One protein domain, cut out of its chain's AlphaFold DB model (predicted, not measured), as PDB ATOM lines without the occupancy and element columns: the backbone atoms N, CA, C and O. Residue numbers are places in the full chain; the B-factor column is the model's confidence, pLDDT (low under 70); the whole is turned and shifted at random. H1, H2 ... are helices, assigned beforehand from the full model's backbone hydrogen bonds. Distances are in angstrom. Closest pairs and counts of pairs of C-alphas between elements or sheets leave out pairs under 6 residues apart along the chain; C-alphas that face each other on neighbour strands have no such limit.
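Overview. This is residues 4 to 153 of the 153 residues of an uncharacterized protein of Kordia periserrulae (UniProt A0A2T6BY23). Three long helices make a loose row, H1, H4 and H6, with H4 in the middle, while H2 crosses H1 and reaches H4. Short H3 follows at the end of H2, and a far end of the length sticks out, where residues 107 to 113, 115 to 124 and 126 to 131 stand free. The printed part has 150 residues with six named helices, H1 to H6 in chain order, and no named strand: all helix. It is loose, with a radius of gyration of the C-alphas of 18.7 A, and spans 63 by 45 by 25 A.

Arrangement. H1, residues 4 to 36, touches H2, residues 44 to 65, about perpendicular at 84 degrees, with its residues 18 to 29 alone; the closest C-alphas, of Gly 25 and Gly 58, are 3.8 A apart. H1 touches H4, residues 83 to 105, the same way at a shallow tilt of 7 degrees, closest at the C-alphas of Pro 24 and Leu 94, 5.1 A. H4 touches H6, residues 122 to 151, opposite ways at a shallow tilt of 33 degrees, only just, closest at the C-alphas of Gly 95 and Gly 139, 3.9 A. H5, residues 108 to 116, touches no helix. H2 and H3, residues 67 to 75, touch only at the corner, only just, with 3 pairs of C-alphas within 8 A, closest at Met 63 and Tyr 70, 5.7 A. In H2 to H6 every O i to N i+4 pair is within hydrogen-bond range; in H1, 21 of 29.

Along the chain. H1 begins at C-alpha 4, (159.776, 235.393, 133.187), is 44.1 A long and has a kink of 36 degrees near residue 30. H2 is 31.5 A, H4 32.5 A and H6 42.6 A, H6 ending at C-alpha 151, (183.176, 252.776, 122.525).

Size, cuts and confidence. The C-alphas of Glu 4 and Ser 118, farthest apart, are 64.1 A apart. The printed part has no cut and no long link. Mean pLDDT of the printed part is 76.2; residues 106 to 125 are among those under 70.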
ATOM      1  N   GLU A   4     158.330 235.365 133.428       73.06
ATOM      2  CA  GLU A   4     159.776 235.393 133.187       73.06
ATOM      3  C   GLU A   4     160.231 234.412 132.098       73.06
ATOM      4  O   GLU A   4     161.073 234.752 131.273       73.06
ATOM      5  N   LYS A   5     159.642 233.209 132.036       71.44
ATOM      6  CA  LYS A   5     159.976 232.214 131.002       71.44
ATOM      7  C   LYS A   5     159.440 232.625 129.632       71.44
ATOM      8  O   LYS A   5     160.091 232.369 128.626       71.44
ATOM      9  N   ILE A   6     158.272 233.271 129.603       72.75
ATOM     10  CA  ILE A   6     157.672 233.798 128.370       72.75
ATOM     11  C   ILE A   6     158.509 234.965 127.842       72.75
ATOM     12  O   ILE A   6     158.840 234.980 126.662       72.75
ATOM     13  N   ASN A   7     158.925 235.886 128.715       72.19
ATOM     14  CA  ASN A   7     159.797 236.999 128.338       72.19
ATOM     15  C   ASN A   7     161.172 236.520 127.858       72.19
ATOM     16  O   ASN A   7     161.678 237.024 126.859       72.19
ATOM     17  N   ALA A   8     161.757 235.512 128.512       69.56
ATOM     18  CA  ALA A   8     163.011 234.908 128.066       69.56
ATOM     19  C   ALA A   8     162.873 234.252 126.680       69.56
ATOM     20  O   ALA A   8     163.718 234.462 125.815       69.56
ATOM     21  N   PHE A   9     161.778 233.523 126.441       73.19
ATOM     22  CA  PHE A   9     161.476 232.927 125.136       73.19
ATOM     23  C   PHE A   9     161.279 233.991 124.048       73.19
ATOM     24  O   PHE A   9     161.820 233.860 122.951       73.19
ATOM     25  N   PHE A  10     160.538 235.062 124.344       72.38
ATOM     26  CA  PHE A  10     160.318 236.163 123.405       72.38
ATOM     27  C   PHE A  10     161.623 236.883 123.057       72.38
ATOM     28  O   PHE A  10     161.899 237.123 121.884       72.38
ATOM     29  N   ASN A  11     162.456 237.184 124.053       71.50
ATOM     30  CA  ASN A  11     163.738 237.842 123.821       71.50
ATOM     31  C   ASN A  11     164.691 236.950 123.015       71.50
ATOM     32  O   ASN A  11     165.316 237.419 122.067       71.50
ATOM     33  N   ASP A  12     164.765 235.654 123.318       69.69
ATOM     34  CA  ASP A  12     165.672 234.762 122.596       69.69
ATOM     35  C   ASP A  12     165.206 234.474 121.155       69.69
ATOM     36  O   ASP A  12     165.981 234.507 120.199       69.69
ATOM     37  N   ILE A  13     163.916 234.220 120.948       72.69
ATOM     38  CA  ILE A  13     163.427 233.810 119.625       72.69
ATOM     39  C   ILE A  13     163.058 235.012 118.767       72.69
ATOM     40  O   ILE A  13     163.483 235.103 117.614       72.69
ATOM     41  N   VAL A  14     162.284 235.951 119.308       74.75
ATOM     42  CA  VAL A  14     161.768 237.072 118.518       74.75
ATOM     43  C   VAL A  14     162.843 238.131 118.342       74.75
ATOM     44  O   VAL A  14     163.121 238.520 117.211       74.75
ATOM     45  N   LEU A  15     163.495 238.578 119.417       72.38
ATOM     46  CA  LEU A  15     164.496 239.642 119.306       72.38
ATOM     47  C   LEU A  15     165.794 239.119 118.673       72.38
ATOM     48  O   LEU A  15     166.256 239.653 117.665       72.38
ATOM     49  N   ASN A  16     166.367 238.063 119.250       70.25
ATOM     50  CA  ASN A  16     167.731 237.629 118.950       70.25
ATOM     51  C   ASN A  16     167.844 236.789 117.655       70.25
ATOM     52  O   ASN A  16     168.800 236.955 116.889       70.25
ATOM     53  N   LYS A  17     166.860 235.928 117.355       72.19
ATOM     54  CA  LYS A  17     166.891 235.052 116.162       72.19
ATOM     55  C   LYS A  17     166.122 235.614 114.975       72.19
ATOM     56  O   LYS A  17     166.631 235.556 113.852       72.19
ATOM     57  N   PHE A  18     164.927 236.151 115.213       79.56
ATOM     58  CA  PHE A  18     164.089 236.699 114.153       79.56
ATOM     59  C   PHE A  18     164.505 238.133 113.814       79.56
ATOM     60  O   PHE A  18     165.188 238.336 112.818       79.56
ATOM     61  N   VAL A  19     164.188 239.125 114.646       83.75
ATOM     62  CA  VAL A  19     164.333 240.554 114.308       83.75
ATOM     63  C   VAL A  19     165.764 240.923 113.907       83.75
ATOM     64  O   VAL A  19     165.974 241.579 112.888       83.75
ATOM     65  N   LEU A  20     166.755 240.457 114.664       85.56
ATOM     66  CA  LEU A  20     168.154 240.859 114.515       85.56
ATOM     67  C   LEU A  20     168.847 240.347 113.240       85.56
ATOM     68  O   LEU A  20     169.855 240.916 112.819       85.56
ATOM     69  N   ASN A  21     168.315 239.299 112.612       86.88
ATOM     70  CA  ASN A  21     168.845 238.747 111.362       86.88
ATOM     71  C   ASN A  21     167.855 238.919 110.210       86.88
ATOM     72  O   ASN A  21     168.225 239.393 109.141       86.88
ATOM     73  N   PHE A  22     166.587 238.582 110.431       89.12
ATOM     74  CA  PHE A  22     165.562 238.610 109.399       89.12
ATOM     75  C   PHE A  22     165.338 240.017 108.842       89.12
ATOM     76  O   PHE A  22     165.360 240.178 107.629       89.12
ATOM     77  N   VAL A  23     165.168 241.042 109.686       89.56
ATOM     78  CA  VAL A  23     164.807 242.389 109.202       89.56
ATOM     79  C   VAL A  23     165.937 243.033 108.386       89.56
ATOM     80  O   VAL A  23     165.677 243.434 107.250       89.56
ATOM     81  N   PRO A  24     167.198 243.099 108.870       89.75
ATOM     82  CA  PRO A  24     168.292 243.641 108.063       89.75
ATOM     83  C   PRO A  24     168.542 242.831 106.790       89.75
ATOM     84  O   PRO A  24     168.897 243.397 105.757       89.75
ATOM     85  N   GLY A  25     168.355 241.514 106.853       89.69
ATOM     86  CA  GLY A  25     168.524 240.642 105.704       89.69
ATOM     87  C   GLY A  25     167.383 240.713 104.691       89.69
ATOM     88  O   GLY A  25     167.636 240.529 103.508       89.69
ATOM     89  N   LEU A  26     166.165 241.067 105.107       90.50
ATOM     90  CA  LEU A  26     165.032 241.327 104.214       90.50
ATOM     91  C   LEU A  26     165.285 242.565 103.346       90.50
ATOM     92  O   LEU A  26     165.010 242.545 102.149       90.50
ATOM     93  N   ILE A  27     165.877 243.616 103.925       88.44
ATOM     94  CA  ILE A  27     166.316 244.808 103.178       88.44
ATOM     95  C   ILE A  27     167.320 244.403 102.091       88.44
ATOM     96  O   ILE A  27     167.178 244.793 100.931       88.44
ATOM     97  N   LEU A  28     168.307 243.578 102.451       88.44
ATOM     98  CA  LEU A  28     169.301 243.070 101.504       88.44
ATOM     99  C   LEU A  28     168.674 242.153 100.451       88.44
ATOM    100  O   LEU A  28     169.033 242.246  99.284       88.44
ATOM    101  N   PHE A  29     167.724 241.301 100.836       89.38
ATOM    102  CA  PHE A  29     167.032 240.413  99.911       89.38
ATOM    103  C   PHE A  29     166.344 241.210  98.809       89.38
ATOM    104  O   PHE A  29     166.604 240.951  97.639       89.38
ATOM    105  N   PHE A  30     165.540 242.217  99.164       84.44
ATOM    106  CA  PHE A  30     164.872 243.057  98.167       84.44
ATOM    107  C   PHE A  30     165.851 243.890  97.335       84.44
ATOM    108  O   PHE A  30     165.618 244.111  96.148       84.44
ATOM    109  N   THR A  31     166.967 244.305  97.940       83.50
ATOM    110  CA  THR A  31     168.049 245.002  97.232       83.50
ATOM    111  C   THR A  31     168.685 244.111  96.170       83.50
ATOM    112  O   THR A  31     168.942 244.576  95.070       83.50
ATOM    113  N   PHE A  32     168.950 242.837  96.471       82.62
ATOM    114  CA  PHE A  32     169.605 241.924  95.533       82.62
ATOM    115  C   PHE A  32     168.627 241.236  94.578       82.62
ATOM    116  O   PHE A  32     169.009 240.883  93.462       82.62
ATOM    117  N   SER A  33     167.361 241.060  94.966       78.81
ATOM    118  CA  SER A  33     166.357 240.404  94.125       78.81
ATOM    119  C   SER A  33     166.087 241.164  92.830       78.81
ATOM    120  O   SER A  33     165.757 240.531  91.830       78.81
ATOM    121  N   SER A  34     166.268 242.491  92.828       69.31
ATOM    122  CA  SER A  34     166.172 243.319  91.619       69.31
ATOM    123  C   SER A  34     167.232 242.964  90.566       69.31
ATOM    124  O   SER A  34     166.969 243.123  89.380       69.31
ATOM    125  N   PHE A  35     168.392 242.433  90.968       68.62
ATOM    126  CA  PHE A  35     169.468 242.032  90.051       68.62
ATOM    127  C   PHE A  35     169.347 240.591  89.569       68.62
ATOM    128  O   PHE A  35     169.811 240.253  88.483       68.62
ATOM    129  N   VAL A  36     168.759 239.719  90.389       66.12
ATOM    130  CA  VAL A  36     168.748 238.271  90.134       66.12
ATOM    131  C   VAL A  36     167.505 237.836  89.342       66.12
ATOM    132  O   VAL A  36     167.387 236.665  88.999       66.12
ATOM    133  N   ASN A  37     166.595 238.763  88.995       60.25
ATOM    134  CA  ASN A  37     165.346 238.469  88.273       60.25
ATOM    135  C   ASN A  37     164.631 237.238  88.856       60.25
ATOM    136  O   ASN A  37     164.227 236.316  88.146       60.25
ATOM    137  N   PHE A  38     164.506 237.203  90.186       62.22
ATOM    138  CA  PHE A  38     163.780 236.133  90.856       62.22
ATOM    139  C   PHE A  38     162.310 236.189  90.427       62.22
ATOM    140  O   PHE A  38     161.562 237.068  90.853       62.22
ATOM    141  N   SER A  39     161.878 235.237  89.597       58.78
ATOM    142  CA  SER A  39     160.458 234.996  89.363       58.78
ATOM    143  C   SER A  39     159.890 234.339  90.617       58.78
ATOM    144  O   SER A  39     160.016 233.132  90.831       58.78
ATOM    145  N   VAL A  40     159.329 235.163  91.489       59.16
ATOM    146  CA  VAL A  40     158.617 234.736  92.689       59.16
ATOM    147  C   VAL A  40     157.380 233.959  92.216       59.16
ATOM    148  O   VAL A  40     156.434 234.561  91.719       59.16
ATOM    149  N   SER A  41     157.415 232.620  92.264       58.00
ATOM    150  CA  SER A  41     156.286 231.772  91.848       58.00
ATOM    151  C   SER A  41     155.075 231.969  92.768       58.00
ATOM    152  O   SER A  41     155.195 232.548  93.851       58.00
ATOM    153  N   ASP A  42     153.913 231.431  92.402       60.97
ATOM    154  CA  ASP A  42     152.703 231.593  93.210       60.97
ATOM    155  C   ASP A  42     152.842 231.027  94.640       60.97
ATOM    156  O   ASP A  42     153.196 229.865  94.861       60.97
ATOM    157  N   GLY A  43     152.505 231.864  95.625       73.94
ATOM    158  CA  GLY A  43     152.142 231.454  96.983       73.94
ATOM    159  C   GLY A  43     153.281 231.114  97.959       73.94
ATOM    160  O   GLY A  43     154.341 231.734  97.990       73.94
ATOM    161  N   LEU A  44     153.006 230.149  98.844       74.00
ATOM    162  CA  LEU A  44     153.737 229.862 100.092       74.00
ATOM    163  C   LEU A  44     155.240 229.572  99.906       74.00
ATOM    164  O   LEU A  44     156.044 229.873 100.789       74.00
ATOM    165  N   LEU A  45     155.621 229.012  98.753       78.81
ATOM    166  CA  LEU A  45     157.012 228.701  98.402       78.81
ATOM    167  C   LEU A  45     157.868 229.971  98.329       78.81
ATOM    168  O   LEU A  45     158.980 230.021  98.847       78.81
ATOM    169  N   SER A  46     157.314 231.021  97.738       78.62
ATOM    170  CA  SER A  46     157.964 232.317  97.602       78.62
ATOM    171  C   SER A  46     158.212 232.980  98.947       78.62
ATOM    172  O   SER A  46     159.297 233.502  99.195       78.62
ATOM    173  N   LEU A  47     157.244 232.882  99.860       81.25
ATOM    174  CA  LEU A  47     157.406 233.371 101.225       81.25
ATOM    175  C   LEU A  47     158.516 232.603 101.953       81.25
ATOM    176  O   LEU A  47     159.346 233.218 102.618       81.25
ATOM    177  N   LEU A  48     158.589 231.281 101.777       85.12
ATOM    178  CA  LEU A  48     159.656 230.462 102.355       85.12
ATOM    179  C   LEU A  48     161.041 230.870 101.827       85.12
ATOM    180  O   LEU A  48     161.974 231.017 102.615       85.12
ATOM    181  N   ILE A  49     161.168 231.093 100.515       85.19
ATOM    182  CA  ILE A  49     162.413 231.550  99.881       85.19
ATOM    183  C   ILE A  49     162.828 232.901 100.462       85.19
ATOM    184  O   ILE A  49     163.950 233.031 100.951       85.19
ATOM    185  N   ILE A  50     161.917 233.880 100.483       87.50
ATOM    186  CA  ILE A  50     162.178 235.202 101.065       87.50
ATOM    187  C   ILE A  50     162.660 235.044 102.505       87.50
ATOM    188  O   ILE A  50     163.660 235.653 102.882       87.50
ATOM    189  N   VAL A  51     162.005 234.197 103.302       87.62
ATOM    190  CA  VAL A  51     162.365 234.003 104.707       87.62
ATOM    191  C   VAL A  51     163.757 233.414 104.877       87.62
ATOM    192  O   VAL A  51     164.562 233.968 105.627       87.62
ATOM    193  N   ILE A  52     164.062 232.333 104.162       88.50
ATOM    194  CA  ILE A  52     165.356 231.656 104.264       88.50
ATOM    195  C   ILE A  52     166.476 232.587 103.796       88.50
ATOM    196  O   ILE A  52     167.448 232.785 104.526       88.50
ATOM    197  N   PHE A  53     166.339 233.198 102.617       89.38
ATOM    198  CA  PHE A  53     167.380 234.070 102.078       89.38
ATOM    199  C   PHE A  53     167.563 235.334 102.911       89.38
ATOM    200  O   PHE A  53     168.702 235.713 103.169       89.38
ATOM    201  N   SER A  54     166.482 235.950 103.396       90.88
ATOM    202  CA  SER A  54     166.579 237.111 104.289       90.88
ATOM    203  C   SER A  54     167.339 236.749 105.557       90.88
ATOM    204  O   SER A  54     168.255 237.454 105.967       90.88
ATOM    205  N   TRP A  55     167.034 235.605 106.166       90.38
ATOM    206  CA  TRP A  55     167.733 235.193 107.375       90.38
ATOM    207  C   TRP A  55     169.222 234.909 107.127       90.38
ATOM    208  O   TRP A  55     170.074 235.373 107.889       90.38
ATOM    209  N   VAL A  56     169.546 234.224 106.024       89.62
ATOM    210  CA  VAL A  56     170.929 233.954 105.603       89.62
ATOM    211  C   VAL A  56     171.687 235.251 105.324       89.62
ATOM    212  O   VAL A  56     172.793 235.422 105.832       89.62
ATOM    213  N   LEU A  57     171.097 236.194 104.589       91.31
ATOM    214  CA  LEU A  57     171.713 237.489 104.290       91.31
ATOM    215  C   LEU A  57     171.969 238.307 105.557       91.31
ATOM    216  O   LEU A  57     173.036 238.900 105.695       91.31
ATOM    217  N   GLY A  58     171.042 238.299 106.515       89.88
ATOM    218  CA  GLY A  58     171.230 238.966 107.803       89.88
ATOM    219  C   GLY A  58     172.353 238.364 108.650       89.88
ATOM    220  O   GLY A  58     173.095 239.099 109.308       89.88
ATOM    221  N   MET A  59     172.516 237.037 108.612       88.12
ATOM    222  CA  MET A  59     173.644 236.354 109.254       88.12
ATOM    223  C   MET A  59     174.969 236.643 108.542       88.12
ATOM    224  O   MET A  59     175.972 236.904 109.206       88.12
ATOM    225  N   LEU A  60     174.984 236.639 107.205       90.00
ATOM    226  CA  LEU A  60     176.166 236.988 106.414       90.00
ATOM    227  C   LEU A  60     176.600 238.433 106.671       90.00
ATOM    228  O   LEU A  60     177.787 238.691 106.851       90.00
ATOM    229  N   LEU A  61     175.646 239.360 106.771       91.50
ATOM    230  CA  LEU A  61     175.910 240.746 107.142       91.50
ATOM    231  C   LEU A  61     176.610 240.833 108.504       91.50
ATOM    232  O   LEU A  61     177.617 241.529 108.639       91.50
ATOM    233  N   GLU A  62     176.106 240.110 109.510       88.62
ATOM    234  CA  GLU A  62     176.741 240.041 110.831       88.62
ATOM    235  C   GLU A  62     178.159 239.481 110.748       88.62
ATOM    236  O   GLU A  62     179.083 240.039 111.332       88.62
ATOM    237  N   MET A  63     178.347 238.407 109.987       87.62
ATOM    238  CA  MET A  63     179.642 237.754 109.834       87.62
ATOM    239  C   MET A  63     180.683 238.666 109.169       87.62
ATOM    240  O   MET A  63     181.839 238.676 109.593       87.62
ATOM    241  N   VAL A  64     180.286 239.435 108.151       88.75
ATOM    242  CA  VAL A  64     181.192 240.303 107.384       88.75
ATOM    243  C   VAL A  64     181.476 241.609 108.126       88.75
ATOM    244  O   VAL A  64     182.637 241.951 108.344       88.75
ATOM    245  N   PHE A  65     180.436 242.329 108.551       87.19
ATOM    246  CA  PHE A  65     180.574 243.686 109.099       87.19
ATOM    247  C   PHE A  65     180.679 243.724 110.626       87.19
ATOM    248  O   PHE A  65     181.200 244.686 111.188       87.19
ATOM    249  N   PHE A  66     180.225 242.675 111.314       87.94
ATOM    250  CA  PHE A  66     180.167 242.599 112.777       87.94
ATOM    251  C   PHE A  66     180.867 241.339 113.311       87.94
ATOM    252  O   PHE A  66     180.464 240.773 114.328       87.94
ATOM    253  N   LYS A  67     181.958 240.916 112.654       84.06
ATOM    254  CA  LYS A  67     182.687 239.658 112.911       84.06
ATOM    255  C   LYS A  67     182.945 239.364 114.394       84.06
ATOM    256  O   LYS A  67     182.751 238.236 114.839       84.06
ATOM    257  N   LYS A  68     183.370 240.369 115.174       81.31
ATOM    258  CA  LYS A  68     183.622 240.217 116.621       81.31
ATOM    259  C   LYS A  68     182.352 239.782 117.363       81.31
ATOM    260  O   LYS A  68     182.407 238.848 118.148       81.31
ATOM    261  N   VAL A  69     181.220 240.423 117.071       82.56
ATOM    262  CA  VAL A  69     179.922 240.122 117.696       82.56
ATOM    263  C   VAL A  69     179.401 238.755 117.261       82.56
ATOM    264  O   VAL A  69     178.959 237.982 118.106       82.56
ATOM    265  N   TYR A  70     179.548 238.426 115.973       81.44
ATOM    266  CA  TYR A  70     179.194 237.112 115.436       81.44
ATOM    267  C   TYR A  70     179.929 235.974 116.162       81.44
ATOM    268  O   TYR A  70     179.313 234.985 116.558       81.44
ATOM    269  N   HIS A  71     181.244 236.113 116.374       78.19
ATOM    270  CA  HIS A  71     182.018 235.112 117.112       78.19
ATOM    271  C   HIS A  71     181.589 235.024 118.576       78.19
ATOM    272  O   HIS A  71     181.323 233.917 119.034       78.19
ATOM    273  N   THR A  72     181.454 236.161 119.270       76.56
ATOM    274  CA  THR A  72     181.028 236.198 120.678       76.56
ATOM    275  C   THR A  72     179.689 235.491 120.881       76.56
ATOM    276  O   THR A  72     179.601 234.611 121.728       76.56
ATOM    277  N   ARG A  73     178.678 235.771 120.049       73.62
ATOM    278  CA  ARG A  73     177.362 235.111 120.141       73.62
ATOM    279  C   ARG A  73     177.393 233.609 119.858       73.62
ATOM    280  O   ARG A  73     176.515 232.885 120.312       73.62
ATOM    281  N   ARG A  74     178.378 233.130 119.093       71.94
ATOM    282  CA  ARG A  74     178.525 231.702 118.772       71.94
ATOM    283  C   ARG A  74     179.295 230.932 119.849       71.94
ATOM    284  O   ARG A  74     179.087 229.729 119.981       71.94
ATOM    285  N   THR A  75     180.204 231.592 120.571       68.50
ATOM    286  CA  THR A  75     181.087 230.961 121.567       68.50
ATOM    287  C   THR A  75     180.630 231.152 123.008       68.50
ATOM    288  O   THR A  75     180.807 230.249 123.822       68.50
ATOM    289  N   GLU A  76     180.047 232.301 123.347       58.19
ATOM    290  CA  GLU A  76     179.491 232.558 124.674       58.19
ATOM    291  C   GLU A  76     178.009 232.192 124.675       58.19
ATOM    292  O   GLU A  76     177.259 232.570 123.777       58.19
ATOM    293  N   LYS A  77     177.584 231.417 125.681       54.03
ATOM    294  CA  LYS A  77     176.172 231.078 125.879       54.03
ATOM    295  C   LYS A  77     175.357 232.374 125.855       54.03
ATOM    296  O   LYS A  77     175.549 233.210 126.731       54.03
ATOM    297  N   GLU A  78     174.410 232.472 124.918       53.09
ATOM    298  CA  GLU A  78     173.439 233.567 124.695       53.09
ATOM    299  C   GLU A  78     172.664 234.029 125.955       53.09
ATOM    300  O   GLU A  78     171.881 234.970 125.905       53.09
ATOM    301  N   ALA A  79     172.880 233.392 127.105       46.75
ATOM    302  CA  ALA A  79     172.083 233.505 128.314       46.75
ATOM    303  C   ALA A  79     172.181 234.852 129.056       46.75
ATOM    304  O   ALA A  79     171.315 235.108 129.884       46.75
ATOM    305  N   ASN A  80     173.185 235.698 128.786       49.75
ATOM    306  CA  ASN A  80     173.413 236.932 129.561       49.75
ATOM    307  C   ASN A  80     173.572 238.214 128.727       49.75
ATOM    308  O   ASN A  80     173.858 239.265 129.300       49.75
ATOM    309  N   SER A  81     173.389 238.167 127.404       57.38
ATOM    310  CA  SER A  81     173.482 239.394 126.607       57.38
ATOM    311  C   SER A  81     172.264 240.288 126.864       57.38
ATOM    312  O   SER A  81     171.110 239.859 126.790       57.38
ATOM    313  N   ASN A  82     172.533 241.545 127.212       69.19
ATOM    314  CA  ASN A  82     171.519 242.513 127.604       69.19
ATOM    315  C   ASN A  82     170.650 242.893 126.387       69.19
ATOM    316  O   ASN A  82     171.138 242.988 125.258       69.19
ATOM    317  N   VAL A  83     169.357 243.158 126.587       73.19
ATOM    318  CA  VAL A  83     168.431 243.569 125.506       73.19
ATOM    319  C   VAL A  83     168.960 244.805 124.766       73.19
ATOM    320  O   VAL A  83     168.847 244.902 123.545       73.19
ATOM    321  N   ASN A  84     169.623 245.712 125.487       77.50
ATOM    322  CA  ASN A  84     170.244 246.901 124.905       77.50
ATOM    323  C   ASN A  84     171.357 246.576 123.895       77.50
ATOM    324  O   ASN A  84     171.486 247.273 122.892       77.50
ATOM    325  N   GLU A  85     172.139 245.515 124.109       78.81
ATOM    326  CA  GLU A  85     173.187 245.106 123.165       78.81
ATOM    327  C   GLU A  85     172.586 244.588 121.859       78.81
ATOM    328  O   GLU A  85     173.053 244.941 120.774       78.81
ATOM    329  N   HIS A  86     171.507 243.809 121.956       78.69
ATOM    330  CA  HIS A  86     170.774 243.302 120.800       78.69
ATOM    331  C   HIS A  86     170.140 244.439 119.995       78.69
ATOM    332  O   HIS A  86     170.236 244.450 118.769       78.69
ATOM    333  N   LEU A  87     169.538 245.424 120.667       81.38
ATOM    334  CA  LEU A  87     168.976 246.604 120.007       81.38
ATOM    335  C   LEU A  87     170.060 247.439 119.318       81.38
ATOM    336  O   LEU A  87     169.889 247.838 118.168       81.38
ATOM    337  N   ASN A  88     171.204 247.646 119.972       85.56
ATOM    338  CA  ASN A  88     172.325 248.357 119.363       85.56
ATOM    339  C   ASN A  88     172.853 247.620 118.128       85.56
ATOM    340  O   ASN A  88     173.068 248.243 117.088       85.56
ATOM    341  N   LEU A  89     173.028 246.299 118.210       87.06
ATOM    342  CA  LEU A  89     173.450 245.481 117.076       87.06
ATOM    343  C   LEU A  89     172.430 245.524 115.932       87.06
ATOM    344  O   LEU A  89     172.823 245.648 114.773       87.06
ATOM    345  N   LEU A  90     171.132 245.478 116.245       88.44
ATOM    346  CA  LEU A  90     170.064 245.650 115.264       88.44
ATOM    347  C   LEU A  90     170.185 247.001 114.548       88.44
ATOM    348  O   LEU A  90     170.153 247.022 113.320       88.44
ATOM    349  N   TYR A  91     170.387 248.108 115.272       87.06
ATOM    350  CA  TYR A  91     170.601 249.420 114.649       87.06
ATOM    351  C   TYR A  91     171.828 249.436 113.737       87.06
ATOM    352  O   TYR A  91     171.739 249.921 112.611       87.06
ATOM    353  N   GLY A  92     172.945 248.848 114.175       89.00
ATOM    354  CA  GLY A  92     174.148 248.735 113.353       89.00
ATOM    355  C   GLY A  92     173.882 247.986 112.048       89.00
ATOM    356  O   GLY A  92     174.234 248.467 110.970       89.00
ATOM    357  N   LYS A  93     173.209 246.836 112.132       92.81
ATOM    358  CA  LYS A  93     172.853 246.023 110.966       92.81
ATOM    359  C   LYS A  93     171.876 246.726 110.034       92.81
ATOM    360  O   LYS A  93     172.106 246.721 108.833       92.81
ATOM    361  N   LEU A  94     170.826 247.355 110.565       90.19
ATOM    362  CA  LEU A  94     169.887 248.148 109.766       90.19
ATOM    363  C   LEU A  94     170.608 249.282 109.034       90.19
ATOM    364  O   LEU A  94     170.390 249.465 107.841       90.19
ATOM    365  N   GLY A  95     171.508 249.989 109.723       87.75
ATOM    366  CA  GLY A  95     172.316 251.051 109.131       87.75
ATOM    367  C   GLY A  95     173.144 250.556 107.946       87.75
ATOM    368  O   GLY A  95     173.042 251.110 106.854       87.75
ATOM    369  N   ILE A  96     173.900 249.468 108.123       91.06
ATOM    370  CA  ILE A  96     174.703 248.889 107.036       91.06
ATOM    371  C   ILE A  96     173.823 248.338 105.907       91.06
ATOM    372  O   ILE A  96     174.132 248.581 104.745       91.06
ATOM    373  N   SER A  97     172.716 247.652 106.210       91.00
ATOM    374  CA  SER A  97     171.789 247.162 105.181       91.00
ATOM    375  C   SER A  97     171.231 248.295 104.323       91.00
ATOM    376  O   SER A  97     171.159 248.148 103.107       91.00
ATOM    377  N   ILE A  98     170.877 249.433 104.932       87.69
ATOM    378  CA  ILE A  98     170.415 250.627 104.212       87.69
ATOM    379  C   ILE A  98     171.535 251.199 103.338       87.69
ATOM    380  O   ILE A  98     171.296 251.524 102.181       87.69
ATOM    381  N   LEU A  99     172.762 251.296 103.857       88.69
ATOM    382  CA  LEU A  99     173.895 251.813 103.083       88.69
ATOM    383  C   LEU A  99     174.229 250.923 101.884       88.69
ATOM    384  O   LEU A  99     174.454 251.436 100.792       88.69
ATOM    385  N   ILE A 100     174.202 249.600 102.063       87.56
ATOM    386  CA  ILE A 100     174.346 248.642 100.962       87.56
ATOM    387  C   ILE A 100     173.201 248.829  99.963       87.56
ATOM    388  O   ILE A 100     173.464 248.971  98.773       87.56
ATOM    389  N   ALA A 101     171.952 248.912 100.428       85.81
ATOM    390  CA  ALA A 101     170.804 249.161  99.561       85.81
ATOM    391  C   ALA A 101     170.976 250.431  98.719       85.81
ATOM    392  O   ALA A 101     170.766 250.397  97.511       85.81
ATOM    393  N   CYS A 102     171.445 251.525  99.322       83.88
ATOM    394  CA  CYS A 102     171.743 252.764  98.610       83.88
ATOM    395  C   CYS A 102     172.840 252.597  97.552       83.88
ATOM    396  O   CYS A 102     172.688 253.135  96.461       83.88
ATOM    397  N   LEU A 103     173.920 251.863  97.843       81.44
ATOM    398  CA  LEU A 103     175.008 251.636  96.883       81.44
ATOM    399  C   LEU A 103     174.533 250.885  95.637       81.44
ATOM    400  O   LEU A 103     174.934 251.230  94.532       81.44
ATOM    401  N   PHE A 104     173.674 249.883  95.818       74.81
ATOM    402  CA  PHE A 104     173.134 249.093  94.712       74.81
ATOM    403  C   PHE A 104     171.952 249.774  94.009       74.81
ATOM    404  O   PHE A 104     171.701 249.503  92.844       74.81
ATOM    405  N   TRP A 105     171.238 250.684  94.675       70.00
ATOM    406  CA  TRP A 105     170.183 251.474  94.035       70.00
ATOM    407  C   TRP A 105     170.742 252.551  93.093       70.00
ATOM    408  O   TRP A 105     170.036 253.008  92.197       70.00
ATOM    409  N   ILE A 106     171.993 252.985  93.284       62.41
ATOM    410  CA  ILE A 106     172.621 253.967  92.396       62.41
ATOM    411  C   ILE A 106     172.857 253.336  91.017       62.41
ATOM    412  O   ILE A 106     173.875 252.700  90.757       62.41
ATOM    413  N   ASP A 107     171.911 253.567  90.115       59.03
ATOM    414  CA  ASP A 107     172.107 253.382  88.687       59.03
ATOM    415  C   ASP A 107     172.978 254.539  88.164       59.03
ATOM    416  O   ASP A 107     172.532 255.680  88.006       59.03
ATOM    417  N   ILE A 108     174.264 254.250  87.957       53.91
ATOM    418  CA  ILE A 108     175.252 255.203  87.428       53.91
ATOM    419  C   ILE A 108     174.809 255.713  86.051       53.91
ATOM    420  O   ILE A 108     175.020 256.884  85.736       53.91
ATOM    421  N   GLU A 109     174.142 254.875  85.258       46.50
ATOM    422  CA  GLU A 109     173.634 255.219  83.934       46.50
ATOM    423  C   GLU A 109     172.447 256.186  84.037       46.50
ATOM    424  O   GLU A 109     172.360 257.148  83.272       46.50
ATOM    425  N   ALA A 110     171.585 256.024  85.047       54.78
ATOM    426  CA  ALA A 110     170.526 256.984  85.352       54.78
ATOM    427  C   ALA A 110     171.081 258.340  85.811       54.78
ATOM    428  O   ALA A 110     170.562 259.367  85.380       54.78
ATOM    429  N   ILE A 111     172.142 258.365  86.630       55.66
ATOM    430  CA  ILE A 111     172.812 259.612  87.049       55.66
ATOM    431  C   ILE A 111     173.467 260.302  85.849       55.66
ATOM    432  O   ILE A 111     173.292 261.506  85.669       55.66
ATOM    433  N   MET A 112     174.188 259.558  85.006       50.75
ATOM    434  CA  MET A 112     174.846 260.117  83.821       50.75
ATOM    435  C   MET A 112     173.835 260.657  82.802       50.75
ATOM    436  O   MET A 112     173.982 261.789  82.344       50.75
ATOM    437  N   ASN A 113     172.755 259.920  82.531       55.47
ATOM    438  CA  ASN A 113     171.663 260.382  81.669       55.47
ATOM    439  C   ASN A 113     170.894 261.582  82.262       55.47
ATOM    440  O   ASN A 113     170.290 262.352  81.513       55.47
ATOM    441  N   TYR A 114     170.927 261.767  83.587       57.00
ATOM    442  CA  TYR A 114     170.339 262.924  84.271       57.00
ATOM    443  C   TYR A 114     171.109 264.225  84.020       57.00
ATOM    444  O   TYR A 114     170.502 265.292  83.952       57.00
ATOM    445  N   PHE A 115     172.435 264.147  83.874       56.81
ATOM    446  CA  PHE A 115     173.261 265.300  83.505       56.81
ATOM    447  C   PHE A 115     173.167 265.635  82.009       56.81
ATOM    448  O   PHE A 115     173.397 266.784  81.638       56.81
ATOM    449  N   ASP A 116     172.793 264.662  81.173       57.16
ATOM    450  CA  ASP A 116     172.741 264.805  79.711       57.16
ATOM    451  C   ASP A 116     171.365 265.290  79.195       57.16
ATOM    452  O   ASP A 116     171.260 265.974  78.173       57.16
ATOM    453  N   ARG A 117     170.265 265.015  79.917       53.56
ATOM    454  CA  ARG A 117     168.919 265.484  79.537       53.56
ATOM    455  C   ARG A 117     168.607 266.871  80.100       53.56
ATOM    456  O   ARG A 117     168.230 267.038  81.254       53.56
ATOM    457  N   SER A 118     168.679 267.861  79.215       52.44
ATOM    458  CA  SER A 118     168.166 269.230  79.357       52.44
ATOM    459  C   SER A 118     166.896 269.370  80.230       52.44
ATOM    460  O   SER A 118     165.776 269.197  79.751       52.44
ATOM    461  N   TYR A 119     167.091 269.787  81.485       52.09
ATOM    462  CA  TYR A 119     166.393 270.902  82.154       52.09
ATOM    463  C   TYR A 119     164.850 270.994  81.994       52.09
ATOM    464  O   TYR A 119     164.329 272.048  81.627       52.09
ATOM    465  N   LYS A 120     164.079 269.925  82.268       52.56
ATOM    466  CA  LYS A 120     162.596 270.013  82.304       52.56
ATOM    467  C   LYS A 120     161.899 269.673  83.629       52.56
ATOM    468  O   LYS A 120     160.782 270.141  83.797       52.56
ATOM    469  N   ASP A 121     162.551 269.017  84.596       60.41
ATOM    470  CA  ASP A 121     161.924 268.656  85.890       60.41
ATOM    471  C   ASP A 121     162.882 268.769  87.098       60.41
ATOM    472  O   ASP A 121     163.203 267.802  87.790       60.41
ATOM    473  N   HIS A 122     163.369 269.981  87.391       63.12
ATOM    474  CA  HIS A 122     164.289 270.207  88.523       63.12
ATOM    475  C   HIS A 122     163.697 269.858  89.886       63.12
ATOM    476  O   HIS A 122     164.426 269.434  90.780       63.12
ATOM    477  N   THR A 123     162.394 270.045  90.073       66.50
ATOM    478  CA  THR A 123     161.730 269.786  91.354       66.50
ATOM    479  C   THR A 123     161.681 268.300  91.685       66.50
ATOM    480  O   THR A 123     161.955 267.930  92.825       66.50
ATOM    481  N   GLU A 124     161.406 267.438  90.704       64.31
ATOM    482  CA  GLU A 124     161.418 265.987  90.916       64.31
ATOM    483  C   GLU A 124     162.841 265.470  91.142       64.31
ATOM    484  O   GLU A 124     163.081 264.698  92.071       64.31
ATOM    485  N   ALA A 125     163.800 265.981  90.367       66.25
ATOM    486  CA  ALA A 125     165.219 265.673  90.511       66.25
ATOM    487  C   ALA A 125     165.743 265.977  91.919       66.25
ATOM    488  O   ALA A 125     166.317 265.122  92.595       66.25
ATOM    489  N   VAL A 126     165.497 267.201  92.390       72.06
ATOM    490  CA  VAL A 126     165.908 267.653  93.722       72.06
ATOM    491  C   VAL A 126     165.239 266.804  94.800       72.06
ATOM    492  O   VAL A 126     165.890 266.428  95.773       72.06
ATOM    493  N   PHE A 127     163.971 266.430  94.623       70.94
ATOM    494  CA  PHE A 127     163.263 265.589  95.583       70.94
ATOM    495  C   PHE A 127     163.825 264.162  95.665       70.94
ATOM    496  O   PHE A 127     163.935 263.613  96.763       70.94
ATOM    497  N   ILE A 128     164.236 263.573  94.537       72.56
ATOM    498  CA  ILE A 128     164.912 262.266  94.498       72.56
ATOM    499  C   ILE A 128     166.257 262.339  95.227       72.56
ATOM    500  O   ILE A 128     166.543 261.490  96.073       72.56
ATOM    501  N   VAL A 129     167.053 263.381  94.968       78.06
ATOM    502  CA  VAL A 129     168.353 263.587  95.629       78.06
ATOM    503  C   VAL A 129     168.185 263.793  97.136       78.06
ATOM    504  O   VAL A 129     168.906 263.181  97.922       78.06
ATOM    505  N   ILE A 130     167.208 264.597  97.567       80.19
ATOM    506  CA  ILE A 130     166.915 264.808  98.994       80.19
ATOM    507  C   ILE A 130     166.496 263.494  99.655       80.19
ATOM    508  O   ILE A 130     167.018 263.159 100.717       80.19
ATOM    509  N   LYS A 131     165.596 262.721  99.035       76.19
ATOM    510  CA  LYS A 131     165.198 261.400  99.547       76.19
ATOM    511  C   LYS A 131     166.401 260.480  99.705       76.19
ATOM    512  O   LYS A 131     166.557 259.868 100.758       76.19
ATOM    513  N   PHE A 132     167.262 260.418  98.692       80.62
ATOM    514  CA  PHE A 132     168.479 259.618  98.740       80.62
ATOM    515  C   PHE A 132     169.393 260.047  99.898       80.62
ATOM    516  O   PHE A 132     169.788 259.212 100.710       80.62
ATOM    517  N   LEU A 133     169.654 261.351 100.039       84.88
ATOM    518  CA  LEU A 133     170.459 261.895 101.135       84.88
ATOM    519  C   LEU A 133     169.867 261.567 102.508       84.88
ATOM    520  O   LEU A 133     170.603 261.156 103.400       84.88
ATOM    521  N   VAL A 134     168.550 261.698 102.687       85.38
ATOM    522  CA  VAL A 134     167.875 261.362 103.951       85.38
ATOM    523  C   VAL A 134     168.048 259.881 104.295       85.38
ATOM    524  O   VAL A 134     168.346 259.553 105.446       85.38
ATOM    525  N   VAL A 135     167.911 258.982 103.318       84.75
ATOM    526  CA  VAL A 135     168.084 257.538 103.535       84.75
ATOM    527  C   VAL A 135     169.536 257.211 103.897       84.75
ATOM    528  O   VAL A 135     169.772 256.512 104.884       84.75
ATOM    529  N   VAL A 136     170.512 257.780 103.182       87.69
ATOM    530  CA  VAL A 136     171.943 257.605 103.486       87.69
ATOM    531  C   VAL A 136     172.282 258.140 104.876       87.69
ATOM    532  O   VAL A 136     172.899 257.433 105.672       87.69
ATOM    533  N   LEU A 137     171.843 259.357 105.210       90.06
ATOM    534  CA  LEU A 137     172.068 259.958 106.526       90.06
ATOM    535  C   LEU A 137     171.436 259.123 107.642       90.06
ATOM    536  O   LEU A 137     172.049 258.960 108.694       90.06
ATOM    537  N   THR A 138     170.256 258.546 107.406       88.50
ATOM    538  CA  THR A 138     169.611 257.624 108.350       88.50
ATOM    539  C   THR A 138     170.452 256.364 108.550       88.50
ATOM    540  O   THR A 138     170.690 255.959 109.689       88.50
ATOM    541  N   GLY A 139     170.959 255.768 107.466       87.12
ATOM    542  CA  GLY A 139     171.842 254.603 107.532       87.12
ATOM    543  C   GLY A 139     173.126 254.883 108.318       87.12
ATOM    544  O   GLY A 139     173.481 254.124 109.224       87.12
ATOM    545  N   ILE A 140     173.776 256.022 108.044       90.75
ATOM    546  CA  ILE A 140     174.962 256.489 108.778       90.75
ATOM    547  C   ILE A 140     174.625 256.715 110.253       90.75
ATOM    548  O   ILE A 140     175.350 256.241 111.123       90.75
ATOM    549  N   PHE A 141     173.527 257.411 110.553       92.00
ATOM    550  CA  PHE A 141     173.112 257.709 111.921       92.00
ATOM    551  C   PHE A 141     172.909 256.435 112.749       92.00
ATOM    552  O   PHE A 141     173.437 256.330 113.857       92.00
ATOM    553  N   LEU A 142     172.203 255.442 112.199       88.56
ATOM    554  CA  LEU A 142     171.974 254.156 112.861       88.56
ATOM    555  C   LEU A 142     173.284 253.397 113.112       88.56
ATOM    556  O   LEU A 142     173.494 252.857 114.202       88.56
ATOM    557  N   TYR A 143     174.200 253.409 112.140       88.06
ATOM    558  CA  TYR A 143     175.511 252.786 112.297       88.06
ATOM    559  C   TYR A 143     176.384 253.504 113.340       88.06
ATOM    560  O   TYR A 143     177.009 252.857 114.182       88.06
ATOM    561  N   LEU A 144     176.387 254.839 113.349       87.38
ATOM    562  CA  LEU A 144     177.105 255.634 114.347       87.38
ATOM    563  C   LEU A 144     176.532 255.444 115.754       87.38
ATOM    564  O   LEU A 144     177.293 255.423 116.721       87.38
ATOM    565  N   HIS A 145     175.214 255.269 115.884       86.75
ATOM    566  CA  HIS A 145     174.586 254.947 117.163       86.75
ATOM    567  C   HIS A 145     175.104 253.611 117.715       86.75
ATOM    568  O   HIS A 145     175.501 253.536 118.881       86.75
ATOM    569  N   TYR A 146     175.193 252.582 116.866       86.69
ATOM    570  CA  TYR A 146     175.844 251.321 117.224       86.69
ATOM    571  C   TYR A 146     177.309 251.533 117.629       86.69
ATOM    572  O   TYR A 146     177.720 251.085 118.700       86.69
ATOM    573  N   LEU A 147     178.090 252.260 116.827       84.12
ATOM    574  CA  LEU A 147     179.511 252.489 117.099       84.12
ATOM    575  C   LEU A 147     179.723 253.188 118.453       84.12
ATOM    576  O   LEU A 147     180.537 252.752 119.264       84.12
ATOM    577  N   LYS A 148     178.932 254.228 118.738       84.75
ATOM    578  CA  LYS A 148     178.965 254.966 120.005       84.75
ATOM    579  C   LYS A 148     178.659 254.072 121.204       84.75
ATOM    580  O   LYS A 148     179.261 254.260 122.259       84.75
ATOM    581  N   SER A 149     177.745 253.113 121.055       78.00
ATOM    582  CA  SER A 149     177.435 252.163 122.128       78.00
ATOM    583  C   SER A 149     178.601 251.224 122.449       78.00
ATOM    584  O   SER A 149     178.737 250.826 123.593       78.00
ATOM    585  N   ARG A 150     179.481 250.944 121.477       72.25
ATOM    586  CA  ARG A 150     180.623 250.023 121.615       72.25
ATOM    587  C   ARG A 150     181.920 250.680 122.080       72.25
ATOM    588  O   ARG A 150     182.842 249.965 122.435       72.25
ATOM    589  N   ILE A 151     182.013 252.010 122.029       66.44
ATOM    590  CA  ILE A 151     183.176 252.776 122.525       66.44
ATOM    591  C   ILE A 151     183.089 252.996 124.046       66.44
ATOM    592  O   ILE A 151     184.081 253.336 124.681       66.44
ATOM    593  N   LYS A 152     181.896 252.842 124.633       52.03
ATOM    594  CA  LYS A 152     181.677 252.993 126.077       52.03
ATOM    595  C   LYS A 152     182.004 251.736 126.895       52.03
ATOM    596  O   LYS A 152     181.997 251.843 128.118       52.03
ATOM    597  N   ASP A 153     182.289 250.620 126.224       45.44
ATOM    598  CA  ASP A 153     182.702 249.334 126.803       45.44
ATOM    599  C   ASP A 153     184.201 249.099 126.558       45.44
ATOM    600  O   ASP A 153     184.870 248.544 127.456       45.44
TER     601      ASP A 153